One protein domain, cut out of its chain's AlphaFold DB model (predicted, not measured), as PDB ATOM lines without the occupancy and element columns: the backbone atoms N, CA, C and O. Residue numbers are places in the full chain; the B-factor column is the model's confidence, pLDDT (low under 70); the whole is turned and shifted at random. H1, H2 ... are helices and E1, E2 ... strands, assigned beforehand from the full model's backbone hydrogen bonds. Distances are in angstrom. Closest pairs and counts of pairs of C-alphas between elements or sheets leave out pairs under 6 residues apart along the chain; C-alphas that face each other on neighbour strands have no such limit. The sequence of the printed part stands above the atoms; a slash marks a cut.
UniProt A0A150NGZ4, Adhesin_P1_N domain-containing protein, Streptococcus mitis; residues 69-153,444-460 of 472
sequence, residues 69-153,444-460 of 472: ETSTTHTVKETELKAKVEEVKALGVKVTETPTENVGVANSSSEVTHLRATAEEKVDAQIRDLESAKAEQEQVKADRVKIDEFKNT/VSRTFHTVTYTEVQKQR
ATOM      1  N   GLU A  69      16.566   5.493  -4.402       73.62
ATOM      2  CA  GLU A  69      15.332   4.727  -4.539       73.62
ATOM      3  C   GLU A  69      14.290   5.294  -3.576       73.62
ATOM      4  O   GLU A  69      14.472   5.284  -2.358       73.62
ATOM      5  N   THR A  70      13.183   5.803  -4.117       82.38
ATOM      6  CA  THR A  70      12.012   6.179  -3.315       82.38
ATOM      7  C   THR A  70      10.961   5.089  -3.423       82.38
ATOM      8  O   THR A  70      10.538   4.745  -4.523       82.38
ATOM      9  N   SER A  71      10.543   4.556  -2.277       86.38
ATOM     10  CA  SER A  71       9.547   3.492  -2.175       86.38
ATOM     11  C   SER A  71       8.216   4.063  -1.684       86.38
ATOM     12  O   SER A  71       8.178   4.741  -0.656       86.38
ATOM     13  N   THR A  72       7.132   3.809  -2.417       91.12
ATOM     14  CA  THR A  72       5.778   4.271  -2.081       91.12
ATOM     15  C   THR A  72       4.841   3.080  -1.944       91.12
ATOM     16  O   THR A  72       4.721   2.270  -2.857       91.12
ATOM     17  N   THR A  73       4.148   2.971  -0.811       93.81
ATOM     18  CA  THR A  73       3.119   1.945  -0.607       93.81
ATOM     19  C   THR A  73       1.758   2.484  -1.028       93.81
ATOM     20  O   THR A  73       1.318   3.532  -0.559       93.81
ATOM     21  N   HIS A  74       1.079   1.743  -1.895       93.81
ATOM     22  CA  HIS A  74      -0.241   2.061  -2.409       93.81
ATOM     23  C   HIS A  74      -1.277   1.111  -1.829       93.81
ATOM     24  O   HIS A  74      -1.162  -0.107  -1.969       93.81
ATOM     25  N   THR A  75      -2.320   1.677  -1.231       94.75
ATOM     26  CA  THR A  75      -3.494   0.925  -0.797       94.75
ATOM     27  C   THR A  75      -4.512   0.810  -1.924       94.75
ATOM     28  O   THR A  75      -4.750   1.767  -2.661       94.75
ATOM     29  N   VAL A  76      -5.137  -0.358  -2.046       96.00
ATOM     30  CA  VAL A  76      -6.074  -0.667  -3.126       96.00
ATOM     31  C   VAL A  76      -7.503  -0.765  -2.603       96.00
ATOM     32  O   VAL A  76      -7.754  -1.452  -1.618       96.00
ATOM     33  N   LYS A  77      -8.440  -0.073  -3.274       95.00
ATOM     34  CA  LYS A  77      -9.900  -0.145  -3.039       95.00
ATOM     35  C   LYS A  77     -10.324  -0.028  -1.559       95.00
ATOM     36  O   LYS A  77     -11.352  -0.556  -1.146       95.00
ATOM     37  N   GLU A  78      -9.550   0.698  -0.750       94.69
ATOM     38  CA  GLU A  78      -9.745   0.758   0.705       94.69
ATOM     39  C   GLU A  78     -11.112   1.324   1.093       94.69
ATOM     40  O   GLU A  78     -11.784   0.803   1.981       94.69
ATOM     41  N   THR A  79     -11.534   2.389   0.412       94.94
ATOM     42  CA  THR A  79     -12.815   3.055   0.657       94.94
ATOM     43  C   THR A  79     -13.994   2.130   0.374       94.94
ATOM     44  O   THR A  79     -14.938   2.095   1.159       94.94
ATOM     45  N   GLU A  80     -13.923   1.346  -0.703       96.44
ATOM     46  CA  GLU A  80     -14.947   0.369  -1.079       96.44
ATOM     47  C   GLU A  80     -15.014  -0.789  -0.076       96.44
ATOM     48  O   GLU A  80     -16.094  -1.109   0.428       96.44
ATOM     49  N   LEU A  81     -13.860  -1.364   0.288       97.31
ATOM     50  CA  LEU A  81     -13.778  -2.433   1.281       97.31
ATOM     51  C   LEU A  81     -14.320  -1.973   2.640       97.31
ATOM     52  O   LEU A  81     -15.162  -2.652   3.228       97.31
ATOM     53  N   LYS A  82     -13.902  -0.795   3.125       96.44
ATOM     54  CA  LYS A  82     -14.380  -0.237   4.400       96.44
ATOM     55  C   LYS A  82     -15.875   0.074   4.368       96.44
ATOM     56  O   LYS A  82     -16.570  -0.249   5.329       96.44
ATOM     57  N   ALA A  83     -16.396   0.627   3.271       96.88
ATOM     58  CA  ALA A  83     -17.835   0.845   3.118       96.88
ATOM     59  C   ALA A  83     -18.618  -0.475   3.204       96.88
ATOM     60  O   ALA A  83     -19.641  -0.545   3.887       96.88
ATOM     61  N   LYS A  84     -18.108  -1.545   2.577       97.25
ATOM     62  CA  LYS A  84     -18.717  -2.878   2.636       97.25
ATOM     63  C   LYS A  84     -18.670  -3.483   4.041       97.25
ATOM     64  O   LYS A  84     -19.655  -4.071   4.483       97.25
ATOM     65  N   VAL A  85     -17.553  -3.322   4.751       97.50
ATOM     66  CA  VAL A  85     -17.399  -3.761   6.146       97.50
ATOM     67  C   VAL A  85     -18.443  -3.099   7.045       97.50
ATOM     68  O   VAL A  85     -19.113  -3.793   7.812       97.50
ATOM     69  N   GLU A  86     -18.616  -1.782   6.942       97.12
ATOM     70  CA  GLU A  86     -19.609  -1.063   7.747       97.12
ATOM     71  C   GLU A  86     -21.045  -1.460   7.378       97.12
ATOM     72  O   GLU A  86     -21.877  -1.653   8.267       97.12
ATOM     73  N   GLU A  87     -21.324  -1.695   6.091       96.62
ATOM     74  CA  GLU A  87     -22.621  -2.197   5.631       96.62
ATOM     75  C   GLU A  87     -22.987  -3.539   6.291       96.62
ATOM     76  O   GLU A  87     -24.087  -3.696   6.824       96.62
ATOM     77  N   VAL A  88     -22.075  -4.518   6.302       96.88
ATOM     78  CA  VAL A  88     -22.378  -5.842   6.875       96.88
ATOM     79  C   VAL A  88     -22.380  -5.835   8.406       96.88
ATOM     80  O   VAL A  88     -23.176  -6.555   9.017       96.88
ATOM     81  N   LYS A  89     -21.566  -4.983   9.048       96.62
ATOM     82  CA  LYS A  89     -21.632  -4.757  10.503       96.62
ATOM     83  C   LYS A  89     -22.996  -4.216  10.917       96.62
ATOM     84  O   LYS A  89     -23.555  -4.691  11.904       96.62
ATOM     85  N   ALA A  90     -23.566  -3.288  10.144       95.94
ATOM     86  CA  ALA A  90     -24.899  -2.742  10.403       95.94
ATOM     87  C   ALA A  90     -26.008  -3.814  10.343       95.94
ATOM     88  O   ALA A  90     -27.030  -3.688  11.014       95.94
ATOM     89  N   LEU A  91     -25.791  -4.905   9.601       94.75
ATOM     90  CA  LEU A  91     -26.695  -6.061   9.547       94.75
ATOM     91  C   LEU A  91     -26.491  -7.057  10.706       94.75
ATOM     92  O   LEU A  91     -27.244  -8.029  10.832       94.75
ATOM     93  N   GLY A  92     -25.503  -6.814  11.571       93.69
ATOM     94  CA  GLY A  92     -25.171  -7.646  12.725       93.69
ATOM     95  C   GLY A  92     -24.145  -8.746  12.445       93.69
ATOM     96  O   GLY A  92     -24.041  -9.672  13.250       93.69
ATOM     97  N   VAL A  93     -23.404  -8.672  11.332       96.94
ATOM     98  CA  VAL A  93     -22.254  -9.554  11.072       96.94
ATOM     99  C   VAL A  93     -21.063  -9.081  11.907       96.94
ATOM    100  O   VAL A  93     -20.685  -7.909  11.869       96.94
ATOM    101  N   LYS A  94     -20.427  -9.991  12.650       96.62
ATOM    102  CA  LYS A  94     -19.207  -9.681  13.401       96.62
ATOM    103  C   LYS A  94     -18.016  -9.639  12.446       96.62
ATOM    104  O   LYS A  94     -17.573 -10.680  11.970       96.62
ATOM    105  N   VAL A  95     -17.459  -8.457  12.202       97.19
ATOM    106  CA  VAL A  95     -16.288  -8.295  11.327       97.19
ATOM    107  C   VAL A  95     -15.045  -7.937  12.138       97.19
ATOM    108  O   VAL A  95     -15.088  -7.008  12.942       97.19
ATOM    109  N   THR A  96     -13.947  -8.665  11.922       96.88
ATOM    110  CA  THR A  96     -12.653  -8.440  12.596       96.88
ATOM    111  C   THR A  96     -11.578  -8.067  11.576       96.88
ATOM    112  O   THR A  96     -11.411  -8.760  10.577       96.88
ATOM    113  N   GLU A  97     -10.852  -6.977  11.818       96.88
ATOM    114  CA  GLU A  97      -9.717  -6.585  10.977       96.88
ATOM    115  C   GLU A  97      -8.480  -7.424  11.322       96.88
ATOM    116  O   GLU A  97      -8.187  -7.682  12.489       96.88
ATOM    117  N   THR A  98      -7.769  -7.869  10.294       96.44
ATOM    118  CA  THR A  98      -6.517  -8.629  10.363       96.44
ATOM    119  C   THR A  98      -5.377  -7.787   9.778       96.44
ATOM    120  O   THR A  98      -5.656  -6.791   9.105       96.44
ATOM    121  N   PRO A  99      -4.099  -8.116  10.053       97.38
ATOM    122  CA  PRO A  99      -2.971  -7.302   9.603       97.38
ATOM    123  C   PRO A  99      -2.975  -7.051   8.092       97.38
ATOM    124  O   PRO A  99      -3.318  -7.940   7.316       97.38
ATOM    125  N   THR A 100      -2.566  -5.844   7.693       96.00
ATOM    126  CA  THR A 100      -2.443  -5.442   6.287       96.00
ATOM    127  C   THR A 100      -1.588  -6.430   5.500       96.00
ATOM    128  O   THR A 100      -0.488  -6.788   5.922       96.00
ATOM    129  N   GLU A 101      -2.072  -6.822   4.326       96.94
ATOM    130  CA  GLU A 101      -1.338  -7.673   3.399       96.94
ATOM    131  C   GLU A 101      -0.633  -6.812   2.343       96.94
ATOM    132  O   GLU A 101      -1.248  -5.951   1.710       96.94
ATOM    133  N   ASN A 102       0.663  -7.041   2.133       95.31
ATOM    134  CA  ASN A 102       1.406  -6.464   1.015       95.31
ATOM    135  C   ASN A 102       1.640  -7.550  -0.042       95.31
ATOM    136  O   ASN A 102       2.199  -8.600   0.268       95.31
ATOM    137  N   VAL A 103       1.199  -7.312  -1.280       95.94
ATOM    138  CA  VAL A 103       1.304  -8.296  -2.370       95.94
ATOM    139  C   VAL A 103       2.663  -8.300  -3.070       95.94
ATOM    140  O   VAL A 103       2.920  -9.196  -3.871       95.94
ATOM    141  N   GLY A 104       3.538  -7.333  -2.783       94.56
ATOM    142  CA  GLY A 104       4.905  -7.293  -3.291       94.56
ATOM    143  C   GLY A 104       5.451  -5.884  -3.524       94.56
ATOM    144  O   GLY A 104       4.760  -4.875  -3.368       94.56
ATOM    145  N   VAL A 105       6.712  -5.842  -3.956       94.44
ATOM    146  CA  VAL A 105       7.438  -4.621  -4.323       94.44
ATOM    147  C   VAL A 105       7.717  -4.650  -5.828       94.44
ATOM    148  O   VAL A 105       8.355  -5.583  -6.311       94.44
ATOM    149  N   ALA A 106       7.237  -3.650  -6.565       92.00
ATOM    150  CA  ALA A 106       7.471  -3.468  -7.993       92.00
ATOM    151  C   ALA A 106       8.663  -2.539  -8.244       92.00
ATOM    152  O   ALA A 106       8.722  -1.439  -7.696       92.00
ATOM    153  N   ASN A 107       9.563  -2.955  -9.134       91.12
ATOM    154  CA  ASN A 107      10.719  -2.179  -9.600       91.12
ATOM    155  C   ASN A 107      10.562  -1.693 -11.051       91.12
ATOM    156  O   ASN A 107      11.434  -1.009 -11.587       91.12
ATOM    157  N   SER A 108       9.463  -2.071 -11.711       86.56
ATOM    158  CA  SER A 108       9.143  -1.697 -13.086       86.56
ATOM    159  C   SER A 108       7.656  -1.367 -13.244       86.56
ATOM    160  O   SER A 108       6.803  -1.866 -12.511       86.56
ATOM    161  N   SER A 109       7.311  -0.552 -14.245       85.00
ATOM    162  CA  SER A 109       5.913  -0.171 -14.514       85.00
ATOM    163  C   SER A 109       5.012  -1.372 -14.864       85.00
ATOM    164  O   SER A 109       3.834  -1.410 -14.493       85.00
ATOM    165  N   SER A 110       5.564  -2.403 -15.516       86.25
ATOM    166  CA  SER A 110       4.853  -3.664 -15.769       86.25
ATOM    167  C   SER A 110       4.545  -4.429 -14.479       86.25
ATOM    168  O   SER A 110       3.442  -4.956 -14.335       86.25
ATOM    169  N   GLU A 111       5.475  -4.446 -13.518       91.69
ATOM    170  CA  GLU A 111       5.255  -5.066 -12.204       91.69
ATOM    171  C   GLU A 111       4.207  -4.304 -11.388       91.69
ATOM    172  O   GLU A 111       3.362  -4.939 -10.762       91.69
ATOM    173  N   VAL A 112       4.187  -2.965 -11.453       91.44
ATOM    174  CA  VAL A 112       3.148  -2.143 -10.801       91.44
ATOM    175  C   VAL A 112       1.756  -2.549 -11.281       91.44
ATOM    176  O   VAL A 112       0.847  -2.734 -10.473       91.44
ATOM    177  N   THR A 113       1.588  -2.734 -12.593       92.62
ATOM    178  CA  THR A 113       0.295  -3.121 -13.178       92.62
ATOM    179  C   THR A 113      -0.140  -4.508 -12.697       92.62
ATOM    180  O   THR A 113      -1.296  -4.696 -12.318       92.62
ATOM    181  N   HIS A 114       0.790  -5.466 -12.647       94.38
ATOM    182  CA  HIS A 114       0.509  -6.825 -12.181       94.38
ATOM    183  C   HIS A 114       0.189  -6.885 -10.678       94.38
ATOM    184  O   HIS A 114      -0.790  -7.517 -10.275       94.38
ATOM    185  N   LEU A 115       0.984  -6.216  -9.833       96.31
ATOM    186  CA  LEU A 115       0.753  -6.174  -8.386       96.31
ATOM    187  C   LEU A 115      -0.539  -5.433  -8.041       96.31
ATOM    188  O   LEU A 115      -1.282  -5.894  -7.178       96.31
ATOM    189  N   ARG A 116      -0.859  -4.343  -8.750       95.50
ATOM    190  CA  ARG A 116      -2.145  -3.655  -8.595       95.50
ATOM    191  C   ARG A 116      -3.312  -4.587  -8.906       95.50
ATOM    192  O   ARG A 116      -4.202  -4.702  -8.073       95.50
ATOM    193  N   ALA A 117      -3.285  -5.284 -10.043       95.44
ATOM    194  CA  ALA A 117      -4.341  -6.230 -10.408       95.44
ATOM    195  C   ALA A 117      -4.483  -7.363  -9.374       95.44
ATOM    196  O   ALA A 117      -5.594  -7.701  -8.974       95.44
ATOM    197  N   THR A 118      -3.360  -7.890  -8.875       96.50
ATOM    198  CA  THR A 118      -3.346  -8.922  -7.823       96.50
ATOM    199  C   THR A 118      -3.959  -8.405  -6.518       96.50
ATOM    200  O   THR A 118      -4.754  -9.093  -5.878       96.50
ATOM    201  N   ALA A 119      -3.606  -7.184  -6.109       96.62
ATOM    202  CA  ALA A 119      -4.172  -6.551  -4.924       96.62
ATOM    203  C   ALA A 119      -5.675  -6.272  -5.086       96.62
ATOM    204  O   ALA A 119      -6.443  -6.529  -4.159       96.62
ATOM    205  N   GLU A 120      -6.110  -5.800  -6.258       97.44
ATOM    206  CA  GLU A 120      -7.525  -5.567  -6.573       97.44
ATOM    207  C   GLU A 120      -8.332  -6.865  -6.519       97.44
ATOM    208  O   GLU A 120      -9.378  -6.889  -5.877       97.44
ATOM    209  N   GLU A 121      -7.827  -7.956  -7.103       97.62
ATOM    210  CA  GLU A 121      -8.493  -9.263  -7.074       97.62
ATOM    211  C   GLU A 121      -8.679  -9.781  -5.640       97.62
ATOM    212  O   GLU A 121      -9.749 -10.295  -5.293       97.62
ATOM    213  N   LYS A 122      -7.667  -9.604  -4.778       97.25
ATOM    214  CA  LYS A 122      -7.762  -9.960  -3.354       97.25
ATOM    215  C   LYS A 122      -8.803  -9.124  -2.617       97.25
ATOM    216  O   LYS A 122      -9.586  -9.682  -1.850       97.25
ATOM    217  N   VAL A 123      -8.854  -7.810  -2.854       97.88
ATOM    218  CA  VAL A 123      -9.888  -6.950  -2.251       97.88
ATOM    219  C   VAL A 123     -11.280  -7.327  -2.767       97.88
ATOM    220  O   VAL A 123     -12.207  -7.458  -1.971       97.88
ATOM    221  N   ASP A 124     -11.432  -7.608  -4.061       97.69
ATOM    222  CA  ASP A 124     -12.708  -8.029  -4.651       97.69
ATOM    223  C   ASP A 124     -13.175  -9.391  -4.118       97.69
ATOM    224  O   ASP A 124     -14.376  -9.641  -3.982       97.69
ATOM    225  N   ALA A 125     -12.247 -10.297  -3.799       97.00
ATOM    226  CA  ALA A 125     -12.563 -11.547  -3.114       97.00
ATOM    227  C   ALA A 125     -13.084 -11.298  -1.689       97.00
ATOM    228  O   ALA A 125     -14.113 -11.868  -1.321       97.00
ATOM    229  N   GLN A 126     -12.442 -10.407  -0.924       98.06
ATOM    230  CA  GLN A 126     -12.918 -10.012   0.407       98.06
ATOM    231  C   GLN A 126     -14.301  -9.347   0.345       98.06
ATOM    232  O   GLN A 126     -15.182  -9.684   1.133       98.06
ATOM    233  N   ILE A 127     -14.535  -8.455  -0.621       97.44
ATOM    234  CA  ILE A 127     -15.840  -7.807  -0.824       97.44
ATOM    235  C   ILE A 127     -16.924  -8.845  -1.136       97.44
ATOM    236  O   ILE A 127     -18.008  -8.782  -0.558       97.44
ATOM    237  N   ARG A 128     -16.645  -9.828  -2.004       97.06
ATOM    238  CA  ARG A 128     -17.590 -10.918  -2.314       97.06
ATOM    239  C   ARG A 128     -17.901 -11.788  -1.099       97.06
ATOM    240  O   ARG A 128     -19.058 -12.159  -0.906       97.06
ATOM    241  N   ASP A 129     -16.900 -12.103  -0.282       96.56
ATOM    242  CA  ASP A 129     -17.104 -12.867   0.950       96.56
ATOM    243  C   ASP A 129     -17.963 -12.089   1.963       96.56
ATOM    244  O   ASP A 129     -18.945 -12.628   2.482       96.56
ATOM    245  N   LEU A 130     -17.686 -10.794   2.161       97.06
ATOM    246  CA  LEU A 130     -18.521  -9.911   2.982       97.06
ATOM    247  C   LEU A 130     -19.957  -9.831   2.441       97.06
ATOM    248  O   LEU A 130     -20.912  -9.920   3.210       97.06
ATOM    249  N   GLU A 131     -20.139  -9.728   1.124       95.44
ATOM    250  CA  GLU A 131     -21.469  -9.707   0.506       95.44
ATOM    251  C   GLU A 131     -22.230 -11.023   0.751       95.44
ATOM    252  O   GLU A 131     -23.417 -11.000   1.083       95.44
ATOM    253  N   SER A 132     -21.549 -12.173   0.682       95.19
ATOM    254  CA  SER A 132     -22.154 -13.479   0.980       95.19
ATOM    255  C   SER A 132     -22.653 -13.590   2.428       95.19
ATOM    256  O   SER A 132     -23.686 -14.215   2.686       95.19
ATOM    257  N   ALA A 133     -21.983 -12.911   3.369       96.00
ATOM    258  CA  ALA A 133     -22.355 -12.906   4.780       96.00
ATOM    259  C   ALA A 133     -23.745 -12.293   5.024       96.00
ATOM    260  O   ALA A 133     -24.389 -12.631   6.016       96.00
ATOM    261  N   LYS A 134     -24.252 -11.448   4.114       94.44
ATOM    262  CA  LYS A 134     -25.609 -10.887   4.215       94.44
ATOM    263  C   LYS A 134     -26.680 -11.969   4.113       94.44
ATOM    264  O   LYS A 134     -27.591 -12.008   4.936       94.44
ATOM    265  N   ALA A 135     -26.551 -12.871   3.140       93.81
ATOM    266  CA  ALA A 135     -27.495 -13.972   2.960       93.81
ATOM    267  C   ALA A 135     -27.453 -14.944   4.151       93.81
ATOM    268  O   ALA A 135     -28.494 -15.383   4.638       93.81
ATOM    269  N   GLU A 136     -26.254 -15.229   4.666       95.62
ATOM    270  CA  GLU A 136     -26.087 -16.031   5.882       95.62
ATOM    271  C   GLU A 136     -26.747 -15.372   7.096       95.62
ATOM    272  O   GLU A 136     -27.402 -16.046   7.887       95.62
ATOM    273  N   GLN A 137     -26.609 -14.052   7.233       96.25
ATOM    274  CA  GLN A 137     -27.169 -13.305   8.352       96.25
ATOM    275  C   GLN A 137     -28.702 -13.296   8.327       96.25
ATOM    276  O   GLN A 137     -29.330 -13.439   9.376       96.25
ATOM    277  N   GLU A 138     -29.319 -13.187   7.149       95.00
ATOM    278  CA  GLU A 138     -30.773 -13.338   7.014       95.00
ATOM    279  C   GLU A 138     -31.238 -14.751   7.394       95.00
ATOM    280  O   GLU A 138     -32.225 -14.913   8.117       95.00
ATOM    281  N   GLN A 139     -30.480 -15.785   7.014       95.81
ATOM    282  CA  GLN A 139     -30.772 -17.155   7.435       95.81
ATOM    283  C   GLN A 139     -30.642 -17.337   8.958       95.81
ATOM    284  O   GLN A 139     -31.489 -17.990   9.572       95.81
ATOM    285  N   VAL A 140     -29.629 -16.729   9.586       96.69
ATOM    286  CA  VAL A 140     -29.448 -16.732  11.048       96.69
ATOM    287  C   VAL A 140     -30.625 -16.069  11.756       96.69
ATOM    288  O   VAL A 140     -31.106 -16.599  12.758       96.69
ATOM    289  N   LYS A 141     -31.133 -14.941  11.242       95.88
ATOM    290  CA  LYS A 141     -32.336 -14.295  11.793       95.88
ATOM    291  C   LYS A 141     -33.543 -15.232  11.731       95.88
ATOM    292  O   LYS A 141     -34.230 -15.390  12.737       95.88
ATOM    293  N   ALA A 142     -33.768 -15.896  10.596       96.50
ATOM    294  CA  ALA A 142     -34.868 -16.848  10.441       96.50
ATOM    295  C   ALA A 142     -34.756 -18.042  11.409       96.50
ATOM    296  O   ALA A 142     -35.749 -18.457  12.004       96.50
ATOM    297  N   ASP A 143     -33.551 -18.578  11.610       97.38
ATOM    298  CA  ASP A 143     -33.325 -19.665  12.566       97.38
ATOM    299  C   ASP A 143     -33.507 -19.205  14.022       97.38
ATOM    300  O   ASP A 143     -34.082 -19.941  14.826       97.38
ATOM    301  N   ARG A 144     -33.114 -17.971  14.362       96.31
ATOM    302  CA  ARG A 144     -33.365 -17.384  15.690       96.31
ATOM    303  C   ARG A 144     -34.850 -17.208  15.988       96.31
ATOM    304  O   ARG A 144     -35.262 -17.522  17.098       96.31
ATOM    305  N   VAL A 145     -35.665 -16.830  15.002       97.00
ATOM    306  CA  VAL A 145     -37.129 -16.775  15.170       97.00
ATOM    307  C   VAL A 145     -37.686 -18.140  15.588       97.00
ATOM    308  O   VAL A 145     -38.448 -18.215  16.548       97.00
ATOM    309  N   LYS A 146     -37.243 -19.238  14.958       97.25
ATOM    310  CA  LYS A 146     -37.666 -20.598  15.348       97.25
ATOM    311  C   LYS A 146     -37.244 -20.947  16.781       97.25
ATOM    312  O   LYS A 146     -37.988 -21.608  17.506       97.25
ATOM    313  N   ILE A 147     -36.044 -20.525  17.190       97.00
ATOM    314  CA  ILE A 147     -35.554 -20.712  18.564       97.00
ATOM    315  C   ILE A 147     -36.450 -19.947  19.544       97.00
ATOM    316  O   ILE A 147     -36.885 -20.515  20.547       97.00
ATOM    317  N   ASP A 148     -36.772 -18.691  19.248       96.12
ATOM    318  CA  ASP A 148     -37.600 -17.847  20.108       96.12
ATOM    319  C   ASP A 148     -39.042 -18.363  20.206       96.12
ATOM    320  O   ASP A 148     -39.608 -18.412  21.300       96.12
ATOM    321  N   GLU A 149     -39.628 -18.839  19.108       96.31
ATOM    322  CA  GLU A 149     -40.935 -19.510  19.102       96.31
ATOM    323  C   GLU A 149     -40.941 -20.762  19.988       96.31
ATOM    324  O   GLU A 149     -41.869 -20.977  20.784       96.31
ATOM    325  N   PHE A 150     -39.879 -21.567  19.916       96.12
ATOM    326  CA  PHE A 150     -39.710 -22.731  20.779       96.12
ATOM    327  C   PHE A 150     -39.612 -22.322  22.256       96.12
ATOM    328  O   PHE A 150     -40.326 -22.876  23.099       96.12
ATOM    329  N   LYS A 151     -38.790 -21.314  22.588       95.25
ATOM    330  CA  LYS A 151     -38.676 -20.779  23.957       95.25
ATOM    331  C   LYS A 151     -40.019 -20.242  24.450       95.25
ATOM    332  O   LYS A 151     -40.433 -20.540  25.571       95.25
ATOM    333  N   ASN A 152     -40.757 -19.527  23.609       93.94
ATOM    334  CA  ASN A 152     -42.077 -19.012  23.958       93.94
ATOM    335  C   ASN A 152     -43.069 -20.130  24.276       93.94
ATOM    336  O   ASN A 152     -43.792 -20.047  25.271       93.94
ATOM    337  N   THR A 153     -43.035 -21.210  23.502       92.31
ATOM    338  CA  THR A 153     -43.935 -22.353  23.673       92.31
ATOM    339  C   THR A 153     -43.586 -23.197  24.897       92.31
ATOM    340  O   THR A 153     -44.479 -23.589  25.643       92.31
ATOM    341  N   VAL A 444     -23.006 -14.727  12.487       96.62
ATOM    342  CA  VAL A 444     -22.099 -14.740  11.332       96.62
ATOM    343  C   VAL A 444     -20.874 -13.893  11.652       96.62
ATOM    344  O   VAL A 444     -21.004 -12.751  12.099       96.62
ATOM    345  N   SER A 445     -19.683 -14.429  11.393       96.06
ATOM    346  CA  SER A 445     -18.429 -13.689  11.521       96.06
ATOM    347  C   SER A 445     -17.614 -13.710  10.234       96.06
ATOM    348  O   SER A 445     -17.619 -14.719   9.527       96.06
ATOM    349  N   ARG A 446     -16.898 -12.615   9.967       96.56
ATOM    350  CA  ARG A 446     -15.941 -12.462   8.862       96.56
ATOM    351  C   ARG A 446     -14.684 -11.725   9.309       96.56
ATOM    352  O   ARG A 446     -14.683 -11.010  10.313       96.56
ATOM    353  N   THR A 447     -13.621 -11.895   8.540       96.81
ATOM    354  CA  THR A 447     -12.371 -11.149   8.692       96.81
ATOM    355  C   THR A 447     -12.092 -10.344   7.437       96.81
ATOM    356  O   THR A 447     -12.457 -10.778   6.349       96.81
ATOM    357  N   PHE A 448     -11.422  -9.207   7.578       97.38
ATOM    358  CA  PHE A 448     -10.906  -8.447   6.439       97.38
ATOM    359  C   PHE A 448      -9.511  -7.902   6.750       97.38
ATOM    360  O   PHE A 448      -9.115  -7.842   7.913       97.38
ATOM    361  N   HIS A 449      -8.765  -7.511   5.730       97.62
ATOM    362  CA  HIS A 449      -7.514  -6.770   5.848       97.62
ATOM    363  C   HIS A 449      -7.360  -5.825   4.664       97.62
ATOM    364  O   HIS A 449      -7.780  -6.111   3.540       97.62
ATOM    365  N   THR A 450      -6.696  -4.705   4.911       97.19
ATOM    366  CA  THR A 450      -6.242  -3.813   3.850       97.19
ATOM    367  C   THR A 450      -5.192  -4.512   2.982       97.19
ATOM    368  O   THR A 450      -4.324  -5.209   3.506       97.19
ATOM    369  N   VAL A 451      -5.252  -4.307   1.663       97.31
ATOM    370  CA  VAL A 451      -4.280  -4.852   0.703       97.31
ATOM    371  C   VAL A 451      -3.482  -3.713   0.075       97.31
ATOM    372  O   VAL A 451      -4.043  -2.699  -0.349       97.31
ATOM    373  N   THR A 452      -2.165  -3.886   0.026       97.19
ATOM    374  CA  THR A 452      -1.210  -2.889  -0.466       97.19
ATOM    375  C   THR A 452      -0.217  -3.495  -1.456       97.19
ATOM    376  O   THR A 452       0.018  -4.700  -1.439       97.19
ATOM    377  N   TYR A 453       0.386  -2.663  -2.303       96.31
ATOM    378  CA  TYR A 453       1.609  -2.984  -3.045       96.31
ATOM    379  C   TYR A 453       2.597  -1.828  -2.915       96.31
ATOM    380  O   TYR A 453       2.197  -0.695  -2.651       96.31
ATOM    381  N   THR A 454       3.880  -2.097  -3.113       95.81
ATOM    382  CA  THR A 454       4.929  -1.081  -3.008       95.81
ATOM    383  C   THR A 454       5.549  -0.815  -4.377       95.81
ATOM    384  O   THR A 454       5.894  -1.752  -5.083       95.81
ATOM    385  N   GLU A 455       5.689   0.447  -4.771       93.44
ATOM    386  CA  GLU A 455       6.357   0.879  -6.004       93.44
ATOM    387  C   GLU A 455       7.697   1.536  -5.665       93.44
ATOM    388  O   GLU A 455       7.746   2.476  -4.869       93.44
ATOM    389  N   VAL A 456       8.779   1.059  -6.285       91.06
ATOM    390  CA  VAL A 456      10.111   1.662  -6.193       91.06
ATOM    391  C   VAL A 456      10.358   2.514  -7.430       91.06
ATOM    392  O   VAL A 456      10.387   2.015  -8.554       91.06
ATOM    393  N   GLN A 457      10.580   3.808  -7.220       80.81
ATOM    394  CA  GLN A 457      10.983   4.731  -8.274       80.81
ATOM    395  C   GLN A 457      12.489   4.966  -8.209       80.81
ATOM    396  O   GLN A 457      13.014   5.440  -7.199       80.81
ATOM    397  N   LYS A 458      13.174   4.656  -9.314       74.31
ATOM    398  CA  LYS A 458      14.583   4.999  -9.529       74.31
ATOM    399  C   LYS A 458      14.656   6.331 -10.260       74.31
ATOM    400  O   LYS A 458      14.309   6.402 -11.440       74.31
ATOM    401  N   GLN A 459      15.111   7.383  -9.590       57.06
ATOM    402  CA  GLN A 459      15.461   8.623 -10.281       57.06
ATOM    403  C   GLN A 459      16.922   8.554 -10.732       57.06
ATOM    404  O   GLN A 459      17.831   8.404  -9.918       57.06
ATOM    405  N   ARG A 460      17.151   8.684 -12.044       48.28
ATOM    406  CA  ARG A 460      18.469   9.015 -12.592       48.28
ATOM    407  C   ARG A 460      18.480  10.493 -12.945       48.28
ATOM    408  O   ARG A 460      17.689  10.918 -13.784       48.28
TER     409      ARG A 460
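What this domain is: This is residues 69 to 153 and 444 to 460 of the 472 residues of the protein "Adhesin_P1_N domain-containing protein" of Streptococcus mitis (UniProt A0A150NGZ4). A rod built along one very long helix, H2, whose first part covers one face of a small three-stranded sheet, E1, E5 and E3, and whose next part runs side by side with the short helix H1 and past the strand pair E2 and E4. The last stretch of H2, residues 142 to 153, sticks out free at one end. The printed part has 102 residues with two named helices and five named strands, in the order E1 H1 E2 E3 H2 E4 E5; the class is mixed, helices and strands. The larger sheet has the order E1, E5, E3 and is mixed, while E2 and E4 are parallel. The whole is only just extended, close to loose, with a radius of gyration of the C-alphas of 19.3 A and spans of 79 by 18 by 16 A.

Where its parts are: E1, residues 69 to 75, begins at C-alpha 69 at (15.332, 4.727, -4.539). H1 follows at residues 78 to 90, 18.3 A long. E2 is residues 94 to 97 and E3 is residues 101 to 106. H2, residues 109 to 153, is 66.6 A long and ends at C-alpha 153 at (-43.935, -22.353, 23.673). After the cut come E4, residues 445 to 448, and E5, residues 451 to 459, 26.3 A long, ending at C-alpha 459 at (15.461, 8.623, -10.281).

How they stand to each other: E1 and E5 are antiparallel, with N 72 and O 455 2.9 A apart, within hydrogen-bond range. E5 and E3 are parallel, with N 454 and O 104 2.9 A apart, also within range. H2 is on this sheet, two layers with the helix on one face, at a height over the sheet of 7.8 A. It lies over E5 and E3 and runs along the strands, at 2 degrees to E3 on the local plane; the closest C-alphas of H2 and E3 are those of Val 112 and Ala 106, 5.3 A apart. E4 runs on into E5 across a break of 2 residues, at 1 degree. E4 and E2 are parallel, with N 446 and O 94 2.9 A apart, within range. H1 and H2 touch, H2 with residues 123 to 134 alone, at a shallow tilt of 3 degrees, the same way; their closest C-alphas are those of Leu 81 and Ile 127, 6.1 A apart. H1 is not on the sheet E1, E5, E3. E2 and H2 are apart. In H1 every O i to N i+4 pair is within hydrogen-bond range, in H2 39 of 41.

The domain as a whole: The two C-alphas farthest apart are those of Thr 153 and Arg 460, 78.7 A. Residues 154 to 443 are not printed, and C-alphas 153 and 444 are 26.2 A apart across the cut. Of the links that are printed whole, each is tight. The mean pLDDT of the printed part is 93.9; residues 459 to 460 are under 70.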